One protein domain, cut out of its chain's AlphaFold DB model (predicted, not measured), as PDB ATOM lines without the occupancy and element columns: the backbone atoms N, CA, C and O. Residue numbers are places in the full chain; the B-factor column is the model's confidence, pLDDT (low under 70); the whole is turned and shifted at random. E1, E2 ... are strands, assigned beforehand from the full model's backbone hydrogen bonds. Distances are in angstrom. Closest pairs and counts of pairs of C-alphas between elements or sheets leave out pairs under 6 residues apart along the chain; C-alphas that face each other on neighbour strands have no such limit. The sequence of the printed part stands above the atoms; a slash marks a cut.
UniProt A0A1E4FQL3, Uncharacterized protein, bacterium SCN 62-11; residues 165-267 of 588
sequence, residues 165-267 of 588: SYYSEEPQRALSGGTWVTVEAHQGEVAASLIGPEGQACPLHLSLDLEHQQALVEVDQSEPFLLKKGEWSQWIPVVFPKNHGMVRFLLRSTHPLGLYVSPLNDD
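Overview. This is residues 165 to 267 of the 588 residues of an uncharacterized protein of bacterium SCN 62-11 (UniProt A0A1E4FQL3). Two four-stranded sheets stand face to face as a sandwich, their strands crossed at 42 degrees, and a two-stranded hairpin, E7 and E8, lies at one end. One sheet has the order E2, E1, E10, E9 and is mixed; the other, E3, E4, E5, E6, is antiparallel and strongly twisted, and its edge strand E6 comes close to the edge strand E9 of the first. E8 runs on into E9, linking the end hairpin to the first sheet. The printed part has 103 residues with ten named strands, E1 to E10 in order along the chain, and no named helix; its class is all strand. The whole is compact, with a radius of gyration of the C-alphas of 12.9 A and spans of 39 by 31 by 22 A.

Arrangement. E1, residues 165 to 168, is an inner strand between the edge strand E2, residues 178 to 182, and E10, residues 257 to 261. E2 and E1 are parallel at 28 degrees, with N 166 and O 179 within hydrogen-bond range at 2.9 A. E1 and E10 are antiparallel at 172 degrees, with N 167 and O 259 at 2.8 A. E9, residues 249 to 254, is the other edge strand, antiparallel to E10 at 173 degrees, with N 250 and O 260 at 2.9 A; E9 and E10 form a hairpin. After E2 the chain changes to the second sheet, where E3, residues 189 to 195, E4, residues 201 to 209, E5, residues 214 to 219, and E6, residues 225 to 228, form a meander, each strand the antiparallel neighbour of the one before. In its three hairpins, N 192 and O 204 of E3 and E4 are 2.8 A apart, N 205 and O 218 of E4 and E5 2.8 A, and N 217 and O 225 of E5 and E6 2.8 A. The two sheets make a sandwich, two sheets face to face, with 37 pairs of C-alphas within 10 A and best planes 15 degrees apart. The closest C-alphas of E6 and E9 are those of Lys 228 and Leu 251, 6.4 A apart, while E2 and E3 are near each other, with 6 pairs of C-alphas within 10 A. E7, residues 236 to 240, and E8, residues 243 to 247, form an antiparallel hairpin at 152 degrees, with N 238 and O 245 at 2.8 A. The closest C-alphas of E4 and E7 are those of Cys 202 and Phe 240, 6.8 A apart. E8 runs on into E9 across a break of 1 residue, at 52 degrees. E2 and E7 are apart.

Along the chain. E1 begins at C-alpha 165, at (210.812, 373.183, 272.774), and is 9.9 A long; E2 measures 13.1 A and E3 19.4 A. E4, the longest strand with 9 residues, runs 25.3 A from C-alpha 201 at (217.256, 373.190, 261.460) to C-alpha 209 at (220.585, 354.668, 278.334). E5 measures 15.9 A, E6 10.0 A, E7 13.2 A, E8 13.0 A and E9 13.3 A. E10 measures 12.7 A and ends at C-alpha 261, at (215.130, 372.501, 275.313).

Size, cuts and confidence. The two C-alphas farthest apart, those of Glu 211 and Lys 242, are 39.5 A from each other. The printed part has no cut and no long link. Outside the named strands, residues 185 to 186 pair antiparallel with residues 189 to 190 of E3, and residues 265 to 266 with residues 245 to 246 of E8. The mean pLDDT of the printed part is 95.9, and no printed residue is under 70.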
ATOM      1  N   SER A 165     211.181 374.405 273.503       96.75
ATOM      2  CA  SER A 165     210.812 373.183 272.774       96.75
ATOM      3  C   SER A 165     210.771 371.975 273.708       96.75
ATOM      4  O   SER A 165     211.594 371.849 274.612       96.75
ATOM      5  N   TYR A 166     209.805 371.080 273.503       97.75
ATOM      6  CA  TYR A 166     209.675 369.834 274.257       97.75
ATOM      7  C   TYR A 166     209.593 368.649 273.300       97.75
ATOM      8  O   TYR A 166     208.635 368.540 272.533       97.75
ATOM      9  N   TYR A 167     210.598 367.781 273.350       98.00
ATOM     10  CA  TYR A 167     210.719 366.602 272.500       98.00
ATOM     11  C   TYR A 167     210.185 365.387 273.248       98.00
ATOM     12  O   TYR A 167     210.606 365.124 274.378       98.00
ATOM     13  N   SER A 168     209.248 364.667 272.633       97.12
ATOM     14  CA  SER A 168     208.575 363.542 273.279       97.12
ATOM     15  C   SER A 168     208.103 362.479 272.294       97.12
ATOM     16  O   SER A 168     207.727 362.796 271.168       97.12
ATOM     17  N   GLU A 169     208.091 361.223 272.742       96.12
ATOM     18  CA  GLU A 169     207.453 360.103 272.027       96.12
ATOM     19  C   GLU A 169     205.924 360.107 272.185       96.12
ATOM     20  O   GLU A 169     205.201 359.414 271.467       96.12
ATOM     21  N   GLU A 170     205.406 360.880 273.140       95.00
ATOM     22  CA  GLU A 170     203.971 360.972 273.381       95.00
ATOM     23  C   GLU A 170     203.251 361.797 272.292       95.00
ATOM     24  O   GLU A 170     203.855 362.656 271.634       95.00
ATOM     25  N   PRO A 171     201.930 361.588 272.109       92.88
ATOM     26  CA  PRO A 171     201.140 362.356 271.156       92.88
ATOM     27  C   PRO A 171     201.239 363.867 271.379       92.88
ATOM     28  O   PRO A 171     201.217 364.352 272.512       92.88
ATOM     29  N   GLN A 172     201.270 364.614 270.275       92.19
ATOM     30  CA  GLN A 172     201.345 366.070 270.307       92.19
ATOM     31  C   GLN A 172     200.206 366.683 271.126       92.19
ATOM     32  O   GLN A 172     199.031 366.354 270.949       92.19
ATOM     33  N   ARG A 173     200.558 367.663 271.961       90.25
ATOM     34  CA  ARG A 173     199.605 368.535 272.658       90.25
ATOM     35  C   ARG A 173     199.965 370.005 272.465       90.25
ATOM     36  O   ARG A 173     201.122 370.347 272.231       90.25
ATOM     37  N   ALA A 174     198.967 370.877 272.580       88.62
ATOM     38  CA  ALA A 174     199.188 372.318 272.564       88.62
ATOM     39  C   ALA A 174     199.940 372.754 273.832       88.62
ATOM     40  O   ALA A 174     199.552 372.387 274.942       88.62
ATOM     41  N   LEU A 175     200.994 373.551 273.663       89.12
ATOM     42  CA  LEU A 175     201.759 374.146 274.755       89.12
ATOM     43  C   LEU A 175     201.635 375.668 274.681       89.12
ATOM     44  O   LEU A 175     201.850 376.275 273.634       89.12
ATOM     45  N   SER A 176     201.284 376.299 275.801       83.31
ATOM     46  CA  SER A 176     201.352 377.757 275.896       83.31
ATOM     47  C   SER A 176     202.813 378.178 276.038       83.31
ATOM     48  O   SER A 176     203.476 377.758 276.982       83.31
ATOM     49  N   GLY A 177     203.318 378.993 275.109       87.50
ATOM     50  CA  GLY A 177     204.695 379.502 275.149       87.50
ATOM     51  C   GLY A 177     205.780 378.482 274.792       87.50
ATOM     52  O   GLY A 177     206.948 378.747 275.044       87.50
ATOM     53  N   GLY A 178     205.421 377.343 274.194       93.69
ATOM     54  CA  GLY A 178     206.390 376.343 273.750       93.69
ATOM     55  C   GLY A 178     205.921 375.553 272.533       93.69
ATOM     56  O   GLY A 178     204.757 375.616 272.139       93.69
ATOM     57  N   THR A 179     206.841 374.796 271.945       94.94
ATOM     58  CA  THR A 179     206.607 373.942 270.778       94.94
ATOM     59  C   THR A 179     206.789 372.478 271.163       94.94
ATOM     60  O   THR A 179     207.811 372.097 271.730       94.94
ATOM     61  N   TRP A 180     205.793 371.646 270.859       96.25
ATOM     62  CA  TRP A 180     205.893 370.197 271.018       96.25
ATOM     63  C   TRP A 180     206.504 369.581 269.761       96.25
ATOM     64  O   TRP A 180     205.989 369.797 268.663       96.25
ATOM     65  N   VAL A 181     207.561 368.792 269.929       96.19
ATOM     66  CA  VAL A 181     208.226 368.063 268.850       96.19
ATOM     67  C   VAL A 181     208.059 366.569 269.105       96.19
ATOM     68  O   VAL A 181     208.649 366.014 270.028       96.19
ATOM     69  N   THR A 182     207.231 365.914 268.296       96.56
ATOM     70  CA  THR A 182     207.079 364.458 268.376       96.56
ATOM     71  C   THR A 182     208.307 363.786 267.774       96.56
ATOM     72  O   THR A 182     208.715 364.133 266.666       96.56
ATOM     73  N   VAL A 183     208.883 362.829 268.495       96.75
ATOM     74  CA  VAL A 183     210.033 362.033 268.052       96.75
ATOM     75  C   VAL A 183     209.765 360.546 268.248       96.75
ATOM     76  O   VAL A 183     208.843 360.167 268.960       96.75
ATOM     77  N   GLU A 184     210.580 359.701 267.626       95.31
ATOM     78  CA  GLU A 184     210.520 358.249 267.794       95.31
ATOM     79  C   GLU A 184     211.891 357.737 268.234       95.31
ATOM     80  O   GLU A 184     212.903 358.117 267.638       95.31
ATOM     81  N   ALA A 185     211.926 356.871 269.251       93.62
ATOM     82  CA  ALA A 185     213.137 356.153 269.617       93.62
ATOM     83  C   ALA A 185     213.191 354.790 268.912       93.62
ATOM     84  O   ALA A 185     212.318 353.937 269.087       93.62
ATOM     85  N   HIS A 186     214.261 354.551 268.156       93.44
ATOM     86  CA  HIS A 186     214.529 353.277 267.490       93.44
ATOM     87  C   HIS A 186     215.770 352.647 268.116       93.44
ATOM     88  O   HIS A 186     216.872 353.156 267.964       93.44
ATOM     89  N   GLN A 187     215.595 351.540 268.846       90.62
ATOM     90  CA  GLN A 187     216.684 350.851 269.567       90.62
ATOM     91  C   GLN A 187     217.463 351.750 270.549       90.62
ATOM     92  O   GLN A 187     218.651 351.547 270.765       90.62
ATOM     93  N   GLY A 188     216.783 352.719 271.169       92.62
ATOM     94  CA  GLY A 188     217.409 353.676 272.086       92.62
ATOM     95  C   GLY A 188     218.041 354.881 271.391       92.62
ATOM     96  O   GLY A 188     218.548 355.750 272.082       92.62
ATOM     97  N   GLU A 189     217.969 354.985 270.066       97.75
ATOM     98  CA  GLU A 189     218.461 356.143 269.318       97.75
ATOM     99  C   GLU A 189     217.303 357.050 268.896       97.75
ATOM    100  O   GLU A 189     216.260 356.575 268.436       97.75
ATOM    101  N   VAL A 190     217.489 358.364 269.019       98.19
ATOM    102  CA  VAL A 190     216.531 359.382 268.570       98.19
ATOM    103  C   VAL A 190     217.240 360.351 267.636       98.19
ATOM    104  O   VAL A 190     218.204 361.006 268.025       98.19
ATOM    105  N   ALA A 191     216.716 360.495 266.419       97.75
ATOM    106  CA  ALA A 191     217.147 361.510 265.465       97.75
ATOM    107  C   ALA A 191     216.090 362.620 265.369       97.75
ATOM    108  O   ALA A 191     214.926 362.362 265.064       97.75
ATOM    109  N   ALA A 192     216.498 363.859 265.626       97.56
ATOM    110  CA  ALA A 192     215.641 365.037 265.621       97.56
ATOM    111  C   ALA A 192     216.409 366.275 265.120       97.56
ATOM    112  O   ALA A 192     217.558 366.190 264.686       97.56
ATOM    113  N   SER A 193     215.769 367.443 265.196       97.44
ATOM    114  CA  SER A 193     216.403 368.725 264.888       97.44
ATOM    115  C   SER A 193     215.984 369.802 265.879       97.44
ATOM    116  O   SER A 193     214.815 369.882 266.266       97.44
ATOM    117  N   LEU A 194     216.924 370.674 266.236       97.62
ATOM    118  CA  LEU A 194     216.653 371.956 266.880       97.62
ATOM    119  C   LEU A 194     216.079 372.940 265.858       97.62
ATOM    120  O   LEU A 194     216.552 373.010 264.722       97.62
ATOM    121  N   ILE A 195     215.068 373.704 266.272       93.75
ATOM    122  CA  ILE A 195     214.376 374.682 265.425       93.75
ATOM    123  C   ILE A 195     215.140 376.008 265.456       93.75
ATOM    124  O   ILE A 195     215.377 376.574 266.523       93.75
ATOM    125  N   GLY A 196     215.517 376.498 264.279       94.19
ATOM    126  CA  GLY A 196     216.234 377.751 264.077       94.19
ATOM    127  C   GLY A 196     215.414 378.838 263.376       94.19
ATOM    128  O   GLY A 196     214.276 378.609 262.948       94.19
ATOM    129  N   PRO A 197     215.998 380.040 263.218       92.69
ATOM    130  CA  PRO A 197     215.342 381.173 262.570       92.69
ATOM    131  C   PRO A 197     214.966 380.858 261.120       92.69
ATOM    132  O   PRO A 197     215.685 380.130 260.438       92.69
ATOM    133  N   GLU A 198     213.865 381.426 260.622       89.12
ATOM    134  CA  GLU A 198     213.401 381.229 259.232       89.12
ATOM    135  C   GLU A 198     213.179 379.746 258.848       89.12
ATOM    136  O   GLU A 198     213.270 379.377 257.680       89.12
ATOM    137  N   GLY A 199     212.887 378.881 259.829       88.38
ATOM    138  CA  GLY A 199     212.671 377.447 259.607       88.38
ATOM    139  C   GLY A 199     213.956 376.642 259.392       88.38
ATOM    140  O   GLY A 199     213.890 375.498 258.944       88.38
ATOM    141  N   GLN A 200     215.122 377.222 259.696       94.12
ATOM    142  CA  GLN A 200     216.390 376.495 259.724       94.12
ATOM    143  C   GLN A 200     216.344 375.366 260.766       94.12
ATOM    144  O   GLN A 200     215.582 375.417 261.729       94.12
ATOM    145  N   ALA A 201     217.177 374.346 260.578       95.31
ATOM    146  CA  ALA A 201     217.256 373.190 261.460       95.31
ATOM    147  C   ALA A 201     218.720 372.870 261.775       95.31
ATOM    148  O   ALA A 201     219.565 372.933 260.883       95.31
ATOM    149  N   CYS A 202     219.006 372.517 263.026       97.19
ATOM    150  CA  CYS A 202     220.310 372.009 263.454       97.19
ATOM    151  C   CYS A 202     220.132 370.559 263.939       97.19
ATOM    152  O   CYS A 202     219.297 370.342 264.822       97.19
ATOM    153  N   PRO A 203     220.830 369.567 263.353       97.94
ATOM    154  CA  PRO A 203     220.678 368.166 263.739       97.94
ATOM    155  C   PRO A 203     220.918 367.918 265.233       97.94
ATOM    156  O   PRO A 203     221.862 368.452 265.820       97.94
ATOM    157  N   LEU A 204     220.059 367.085 265.821       98.50
ATOM    158  CA  LEU A 204     220.122 366.609 267.199       98.50
ATOM    159  C   LEU A 204     220.016 365.083 267.198       98.50
ATOM    160  O   LEU A 204     219.046 364.530 266.678       98.50
ATOM    161  N   HIS A 205     220.976 364.415 267.821       98.50
ATOM    162  CA  HIS A 205     220.966 362.973 268.023       98.50
ATOM    163  C   HIS A 205     221.053 362.648 269.520       98.50
ATOM    164  O   HIS A 205     221.754 363.332 270.269       98.50
ATOM    165  N   LEU A 206     220.288 361.646 269.964       98.44
ATOM    166  CA  LEU A 206     220.284 361.172 271.347       98.44
ATOM    167  C   LEU A 206     220.481 359.657 271.373       98.44
ATOM    168  O   LEU A 206     219.649 358.943 270.819       98.44
ATOM    169  N   SER A 207     221.480 359.193 272.122       98.38
ATOM    170  CA  SER A 207     221.622 357.776 272.482       98.38
ATOM    171  C   SER A 207     221.177 357.569 273.927       98.38
ATOM    172  O   SER A 207     221.804 358.066 274.868       98.38
ATOM    173  N   LEU A 208     220.056 356.875 274.109       98.00
ATOM    174  CA  LEU A 208     219.342 356.727 275.374       98.00
ATOM    175  C   LEU A 208     219.815 355.490 276.142       98.00
ATOM    176  O   LEU A 208     219.661 354.352 275.703       98.00
ATOM    177  N   ASP A 209     220.297 355.713 277.359       96.81
ATOM    178  CA  ASP A 209     220.585 354.668 278.334       96.81
ATOM    179  C   ASP A 209     219.387 354.533 279.283       96.81
ATOM    180  O   ASP A 209     219.187 355.310 280.229       96.81
ATOM    181  N   LEU A 210     218.541 353.545 278.983       94.31
ATOM    182  CA  LEU A 210     217.314 353.282 279.731       94.31
ATOM    183  C   LEU A 210     217.591 352.773 281.152       94.31
ATOM    184  O   LEU A 210     216.792 353.036 282.051       94.31
ATOM    185  N   GLU A 211     218.708 352.076 281.368       95.06
ATOM    186  CA  GLU A 211     219.072 351.503 282.667       95.06
ATOM    187  C   GLU A 211     219.493 352.602 283.646       95.06
ATOM    188  O   GLU A 211     218.979 352.674 284.764       95.06
ATOM    189  N   HIS A 212     220.359 353.513 283.201       95.81
ATOM    190  CA  HIS A 212     220.894 354.586 284.043       95.81
ATOM    191  C   HIS A 212     220.110 355.902 283.943       95.81
ATOM    192  O   HIS A 212     220.455 356.866 284.626       95.81
ATOM    193  N   GLN A 213     219.045 355.950 283.131       96.44
ATOM    194  CA  GLN A 213     218.193 357.132 282.939       96.44
ATOM    195  C   GLN A 213     219.001 358.367 282.501       96.44
ATOM    196  O   GLN A 213     218.884 359.456 283.070       96.44
ATOM    197  N   GLN A 214     219.836 358.182 281.481       98.06
ATOM    198  CA  GLN A 214     220.706 359.213 280.914       98.06
ATOM    199  C   GLN A 214     220.698 359.148 279.383       98.06
ATOM    200  O   GLN A 214     220.274 358.151 278.800       98.06
ATOM    201  N   ALA A 215     221.155 360.212 278.732       98.06
ATOM    202  CA  ALA A 215     221.295 360.277 277.282       98.06
ATOM    203  C   ALA A 215     222.657 360.866 276.905       98.06
ATOM    204  O   ALA A 215     223.077 361.864 277.496       98.06
ATOM    205  N   LEU A 216     223.337 360.278 275.921       98.50
ATOM    206  CA  LEU A 216     224.389 360.979 275.188       98.50
ATOM    207  C   LEU A 216     223.704 361.914 274.191       98.50
ATOM    208  O   LEU A 216     222.909 361.455 273.376       98.50
ATOM    209  N   VAL A 217     223.980 363.210 274.286       98.56
ATOM    210  CA  VAL A 217     223.380 364.248 273.448       98.56
ATOM    211  C   VAL A 217     224.425 364.769 272.474       98.56
ATOM    212  O   VAL A 217     225.487 365.242 272.884       98.56
ATOM    213  N   GLU A 218     224.100 364.721 271.188       98.56
ATOM    214  CA  GLU A 218     224.949 365.185 270.098       98.56
ATOM    215  C   GLU A 218     224.200 366.260 269.305       98.56
ATOM    216  O   GLU A 218     223.177 365.998 268.673       98.56
ATOM    217  N   VAL A 219     224.705 367.491 269.356       98.25
ATOM    218  CA  VAL A 219     224.210 368.614 268.549       98.25
ATOM    219  C   VAL A 219     225.248 368.894 267.474       98.25
ATOM    220  O   VAL A 219     226.441 368.935 267.781       98.25
ATOM    221  N   ASP A 220     224.816 369.086 266.226       96.06
ATOM    222  CA  ASP A 220     225.745 369.356 265.124       96.06
ATOM    223  C   ASP A 220     226.682 370.532 265.449       96.06
ATOM    224  O   ASP A 220     226.252 371.576 265.944       96.06
ATOM    225  N   GLN A 221     227.975 370.353 265.165       92.81
ATOM    226  CA  GLN A 221     229.046 371.325 265.442       92.81
ATOM    227  C   GLN A 221     229.250 371.684 266.930       92.81
ATOM    228  O   GLN A 221     229.915 372.677 267.233       92.81
ATOM    229  N   SER A 222     228.753 370.858 267.853       95.38
ATOM    230  CA  SER A 222     229.014 370.945 269.294       95.38
ATOM    231  C   SER A 222     229.643 369.657 269.827       95.38
ATOM    232  O   SER A 222     229.503 368.585 269.242       95.38
ATOM    233  N   GLU A 223     230.372 369.756 270.940       96.19
ATOM    234  CA  GLU A 223     230.923 368.573 271.610       96.19
ATOM    235  C   GLU A 223     229.790 367.724 272.221       96.19
ATOM    236  O   GLU A 223     228.918 368.285 272.895       96.19
ATOM    237  N   PRO A 224     229.793 366.389 272.028       97.69
ATOM    238  CA  PRO A 224     228.847 365.497 272.687       97.69
ATOM    239  C   PRO A 224     228.942 365.579 274.207       97.69
ATOM    240  O   PRO A 224     230.036 365.680 274.771       97.69
ATOM    241  N   PHE A 225     227.806 365.469 274.889       98.25
ATOM    242  CA  PHE A 225     227.761 365.496 276.349       98.25
ATOM    243  C   PHE A 225     226.751 364.496 276.903       98.25
ATOM    244  O   PHE A 225     225.745 364.175 276.276       98.25
ATOM    245  N   LEU A 226     227.024 364.002 278.107       98.19
ATOM    246  CA  LEU A 226     226.113 363.127 278.832       98.19
ATOM    247  C   LEU A 226     225.123 363.975 279.635       98.19
ATOM    248  O   LEU A 226     225.536 364.885 280.353       98.19
ATOM    249  N   LEU A 227     223.836 363.657 279.542       98.31
ATOM    250  CA  LEU A 227     222.759 364.339 280.249       98.31
ATOM    251  C   LEU A 227     221.975 363.336 281.091       98.31
ATOM    252  O   LEU A 227     221.362 362.411 280.556       98.31
ATOM    253  N   LYS A 228     221.981 363.508 282.414       97.94
ATOM    254  CA  LYS A 228     221.212 362.651 283.323       97.94
ATOM    255  C   LYS A 228     219.808 363.193 283.522       97.94
ATOM    256  O   LYS A 228     219.557 364.393 283.421       97.94
ATOM    257  N   LYS A 229     218.880 362.302 283.864       97.38
ATOM    258  CA  LYS A 229     217.529 362.696 284.253       97.38
ATOM    259  C   LYS A 229     217.553 363.723 285.396       97.38
ATOM    260  O   LYS A 229     218.150 363.478 286.441       97.38
ATOM    261  N   GLY A 230     216.849 364.835 285.202       95.19
ATOM    262  CA  GLY A 230     216.741 365.949 286.145       95.19
ATOM    263  C   GLY A 230     217.939 366.902 286.146       95.19
ATOM    264  O   GLY A 230     217.938 367.856 286.917       95.19
ATOM    265  N   GLU A 231     218.952 366.663 285.313       94.62
ATOM    266  CA  GLU A 231     220.131 367.520 285.207       94.62
ATOM    267  C   GLU A 231     219.958 368.546 284.084       94.62
ATOM    268  O   GLU A 231     219.561 368.207 282.966       94.62
ATOM    269  N   TRP A 232     220.276 369.805 284.382       97.06
ATOM    270  CA  TRP A 232     220.392 370.857 283.380       97.06
ATOM    271  C   TRP A 232     221.764 370.795 282.715       97.06
ATOM    272  O   TRP A 232     222.789 370.790 283.397       97.06
ATOM    273  N   SER A 233     221.807 370.825 281.384       98.06
ATOM    274  CA  SER A 233     223.073 370.961 280.664       98.06
ATOM    275  C   SER A 233     223.709 372.333 280.915       98.06
ATOM    276  O   SER A 233     223.038 373.312 281.261       98.06
ATOM    277  N   GLN A 234     225.006 372.449 280.634       96.50
ATOM    278  CA  GLN A 234     225.628 373.749 280.357       96.50
ATOM    279  C   GLN A 234     225.040 374.389 279.082       96.50
ATOM    280  O   GLN A 234     224.247 373.767 278.372       96.50
ATOM    281  N   TRP A 235     225.444 375.622 278.771       97.81
ATOM    282  CA  TRP A 235     225.131 376.248 277.484       97.81
ATOM    283  C   TRP A 235     225.759 375.473 276.326       97.81
ATOM    284  O   TRP A 235     226.983 375.361 276.251       97.81
ATOM    285  N   ILE A 236     224.918 374.990 275.413       98.19
ATOM    286  CA  ILE A 236     225.325 374.275 274.205       98.19
ATOM    287  C   ILE A 236     225.209 375.228 273.013       98.19
ATOM    288  O   ILE A 236     224.100 375.696 272.736       98.19
ATOM    289  N   PRO A 237     226.316 375.551 272.320       97.44
ATOM    290  CA  PRO A 237     226.273 376.345 271.097       97.44
ATOM    291  C   PRO A 237     225.476 375.637 269.998       97.44
ATOM    292  O   PRO A 237     225.530 374.417 269.853       97.44
ATOM    293  N   VAL A 238     224.749 376.412 269.203       97.12
ATOM    294  CA  VAL A 238     223.969 375.930 268.062       97.12
ATOM    295  C   VAL A 238     224.268 376.836 266.878       97.12
ATOM    296  O   VAL A 238     224.027 378.044 266.931       97.12
ATOM    297  N   VAL A 239     224.814 376.265 265.807       95.44
ATOM    298  CA  VAL A 239     225.242 377.028 264.632       95.44
ATOM    299  C   VAL A 239     224.241 376.847 263.500       95.44
ATOM    300  O   VAL A 239     223.947 375.733 263.074       95.44
ATOM    301  N   PHE A 240     223.754 377.967 262.976       94.88
ATOM    302  CA  PHE A 240     222.969 378.040 261.750       94.88
ATOM    303  C   PHE A 240     223.729 378.874 260.704       94.88
ATOM    304  O   PHE A 240     224.548 379.715 261.076       94.88
ATOM    305  N   PRO A 241     223.454 378.719 259.393       91.44
ATOM    306  CA  PRO A 241     224.140 379.440 258.314       91.44
ATOM    307  C   PRO A 241     224.387 380.947 258.504       91.44
ATOM    308  O   PRO A 241     225.368 381.467 257.972       91.44
ATOM    309  N   LYS A 242     223.498 381.669 259.199       88.88
ATOM    310  CA  LYS A 242     223.615 383.122 259.442       88.88
ATOM    311  C   LYS A 242     223.448 383.519 260.908       88.88
ATOM    312  O   LYS A 242     223.403 384.713 261.197       88.88
ATOM    313  N   ASN A 243     223.288 382.553 261.809       95.12
ATOM    314  CA  ASN A 243     222.909 382.811 263.191       95.12
ATOM    315  C   ASN A 243     223.697 381.895 264.124       95.12
ATOM    316  O   ASN A 243     223.789 380.692 263.888       95.12
ATOM    317  N   HIS A 244     224.208 382.462 265.208       96.56
ATOM    318  CA  HIS A 244     224.879 381.721 266.268       96.56
ATOM    319  C   HIS A 244     224.021 381.793 267.520       96.56
ATOM    320  O   HIS A 244     223.841 382.863 268.100       96.56
ATOM    321  N   GLY A 245     223.457 380.655 267.897       97.44
ATOM    322  CA  GLY A 245     222.610 380.537 269.065       97.44
ATOM    323  C   GLY A 245     223.209 379.646 270.135       97.44
ATOM    324  O   GLY A 245     224.281 379.061 269.980       97.44
ATOM    325  N   MET A 246     222.474 379.519 271.226       97.81
ATOM    326  CA  MET A 246     222.753 378.555 272.273       97.81
ATOM    327  C   MET A 246     221.465 378.123 272.967       97.81
ATOM    328  O   MET A 246     220.500 378.887 273.069       97.81
ATOM    329  N   VAL A 247     221.466 376.889 273.457       98.19
ATOM    330  CA  VAL A 247     220.353 376.294 274.203       98.19
ATOM    331  C   VAL A 247     220.868 375.562 275.436       98.19
ATOM    332  O   VAL A 247     222.060 375.267 275.559       98.19
ATOM    333  N   ARG A 248     219.952 375.245 276.347       98.12
ATOM    334  CA  ARG A 248     220.167 374.303 277.445       98.12
ATOM    335  C   ARG A 248     219.139 373.191 277.367       98.12
ATOM    336  O   ARG A 248     218.014 373.411 276.920       98.12
ATOM    337  N   PHE A 249     219.533 372.019 277.830       98.56
ATOM    338  CA  PHE A 249     218.728 370.811 277.829       98.56
ATOM    339  C   PHE A 249     218.408 370.386 279.256       98.56
ATOM    340  O   PHE A 249     219.227 370.562 280.158       98.56
ATOM    341  N   LEU A 250     217.242 369.775 279.437       98.50
ATOM    342  CA  LEU A 250     216.863 369.072 280.657       98.50
ATOM    343  C   LEU A 250     216.178 367.760 280.271       98.50
ATOM    344  O   LEU A 250     215.107 367.758 279.656       98.50
ATOM    345  N   LEU A 251     216.797 366.637 280.637       98.00
ATOM    346  CA  LEU A 251     216.231 365.310 280.410       98.00
ATOM    347  C   LEU A 251     215.258 364.969 281.538       98.00
ATOM    348  O   LEU A 251     215.645 364.910 282.701       98.00
ATOM    349  N   ARG A 252     213.995 364.698 281.217       96.00
ATOM    350  CA  ARG A 252     212.959 364.339 282.201       96.00
ATOM    351  C   ARG A 252     212.679 362.841 282.242       96.00
ATOM    352  O   ARG A 252     212.432 362.284 283.313       96.00
ATOM    353  N   SER A 253     212.748 362.175 281.099       95.81
ATOM    354  CA  SER A 253     212.573 360.726 280.985       95.81
ATOM    355  C   SER A 253     213.284 360.203 279.747       95.81
ATOM    356  O   SER A 253     213.338 360.890 278.730       95.81
ATOM    357  N   THR A 254     213.826 358.987 279.833       96.38
ATOM    358  CA  THR A 254     214.397 358.279 278.678       96.38
ATOM    359  C   THR A 254     213.376 357.389 277.973       96.38
ATOM    360  O   THR A 254     213.565 357.089 276.804       96.38
ATOM    361  N   HIS A 255     212.289 356.983 278.644       94.19
ATOM    362  CA  HIS A 255     211.172 356.281 278.007       94.19
ATOM    363  C   HIS A 255     209.842 356.439 278.790       94.19
ATOM    364  O   HIS A 255     209.818 356.123 279.985       94.19
ATOM    365  N   PRO A 256     208.743 356.902 278.152       95.12
ATOM    366  CA  PRO A 256     208.778 357.642 276.889       95.12
ATOM    367  C   PRO A 256     209.727 358.847 277.008       95.12
ATOM    368  O   PRO A 256     209.874 359.402 278.105       95.12
ATOM    369  N   LEU A 257     210.419 359.225 275.931       97.56
ATOM    370  CA  LEU A 257     211.345 360.362 275.961       97.56
ATOM    371  C   LEU A 257     210.611 361.628 276.415       97.56
ATOM    372  O   LEU A 257     209.524 361.935 275.936       97.56
ATOM    373  N   GLY A 258     211.244 362.383 277.303       97.06
ATOM    374  CA  GLY A 258     210.854 363.744 277.636       97.06
ATOM    375  C   GLY A 258     212.101 364.604 277.729       97.06
ATOM    376  O   GLY A 258     212.831 364.515 278.715       97.06
ATOM    377  N   LEU A 259     212.352 365.427 276.716       98.25
ATOM    378  CA  LEU A 259     213.506 366.321 276.661       98.25
ATOM    379  C   LEU A 259     213.029 367.762 276.499       98.25
ATOM    380  O   LEU A 259     212.445 368.133 275.480       98.25
ATOM    381  N   TYR A 260     213.298 368.581 277.508       98.38
ATOM    382  CA  TYR A 260     213.113 370.021 277.421       98.38
ATOM    383  C   TYR A 260     214.351 370.665 276.791       98.38
ATOM    384  O   TYR A 260     215.484 370.320 277.135       98.38
ATOM    385  N   VAL A 261     214.116 371.630 275.905       98.25
ATOM    386  CA  VAL A 261     215.130 372.501 275.313       98.25
ATOM    387  C   VAL A 261     214.708 373.945 275.540       98.25
ATOM    388  O   VAL A 261     213.590 374.335 275.188       98.25
ATOM    389  N   SER A 262     215.604 374.740 276.122       97.75
ATOM    390  CA  SER A 262     215.360 376.155 276.386       97.75
ATOM    391  C   SER A 262     215.069 376.935 275.100       97.75
ATOM    392  O   SER A 262     215.462 376.499 274.013       97.75
ATOM    393  N   PRO A 263     214.477 378.136 275.201       97.12
ATOM    394  CA  PRO A 263     214.438 379.061 274.078       97.12
ATOM    395  C   PRO A 263     215.824 379.274 273.455       97.12
ATOM    396  O   PRO A 263     216.845 379.277 274.159       97.12
ATOM    397  N   LEU A 264     215.854 379.456 272.133       97.06
ATOM    398  CA  LEU A 264     217.082 379.650 271.367       97.06
ATOM    399  C   LEU A 264     217.648 381.055 271.618       97.06
ATOM    400  O   LEU A 264     217.240 382.028 270.985       97.06
ATOM    401  N   ASN A 265     218.595 381.159 272.546       97.19
ATOM    402  CA  ASN A 265     219.247 382.423 272.884       97.19
ATOM    403  C   ASN A 265     220.296 382.778 271.821       97.19
ATOM    404  O   ASN A 265     220.910 381.882 271.248       97.19
ATOM    405  N   ASP A 266     220.529 384.069 271.581       97.25
ATOM    406  CA  ASP A 266     221.668 384.534 270.774       97.25
ATOM    407  C   ASP A 266     222.967 384.271 271.547       97.25
ATOM    408  O   ASP A 266     223.025 384.576 272.741       97.25
ATOM    409  N   ASP A 267     223.989 383.682 270.914       97.81
ATOM    410  CA  ASP A 267     225.254 383.375 271.596       97.81
ATOM    411  C   ASP A 267     226.042 384.676 271.830       97.81
ATOM    412  O   ASP A 267     226.543 385.268 270.868       97.81
TER     413      ASP A 267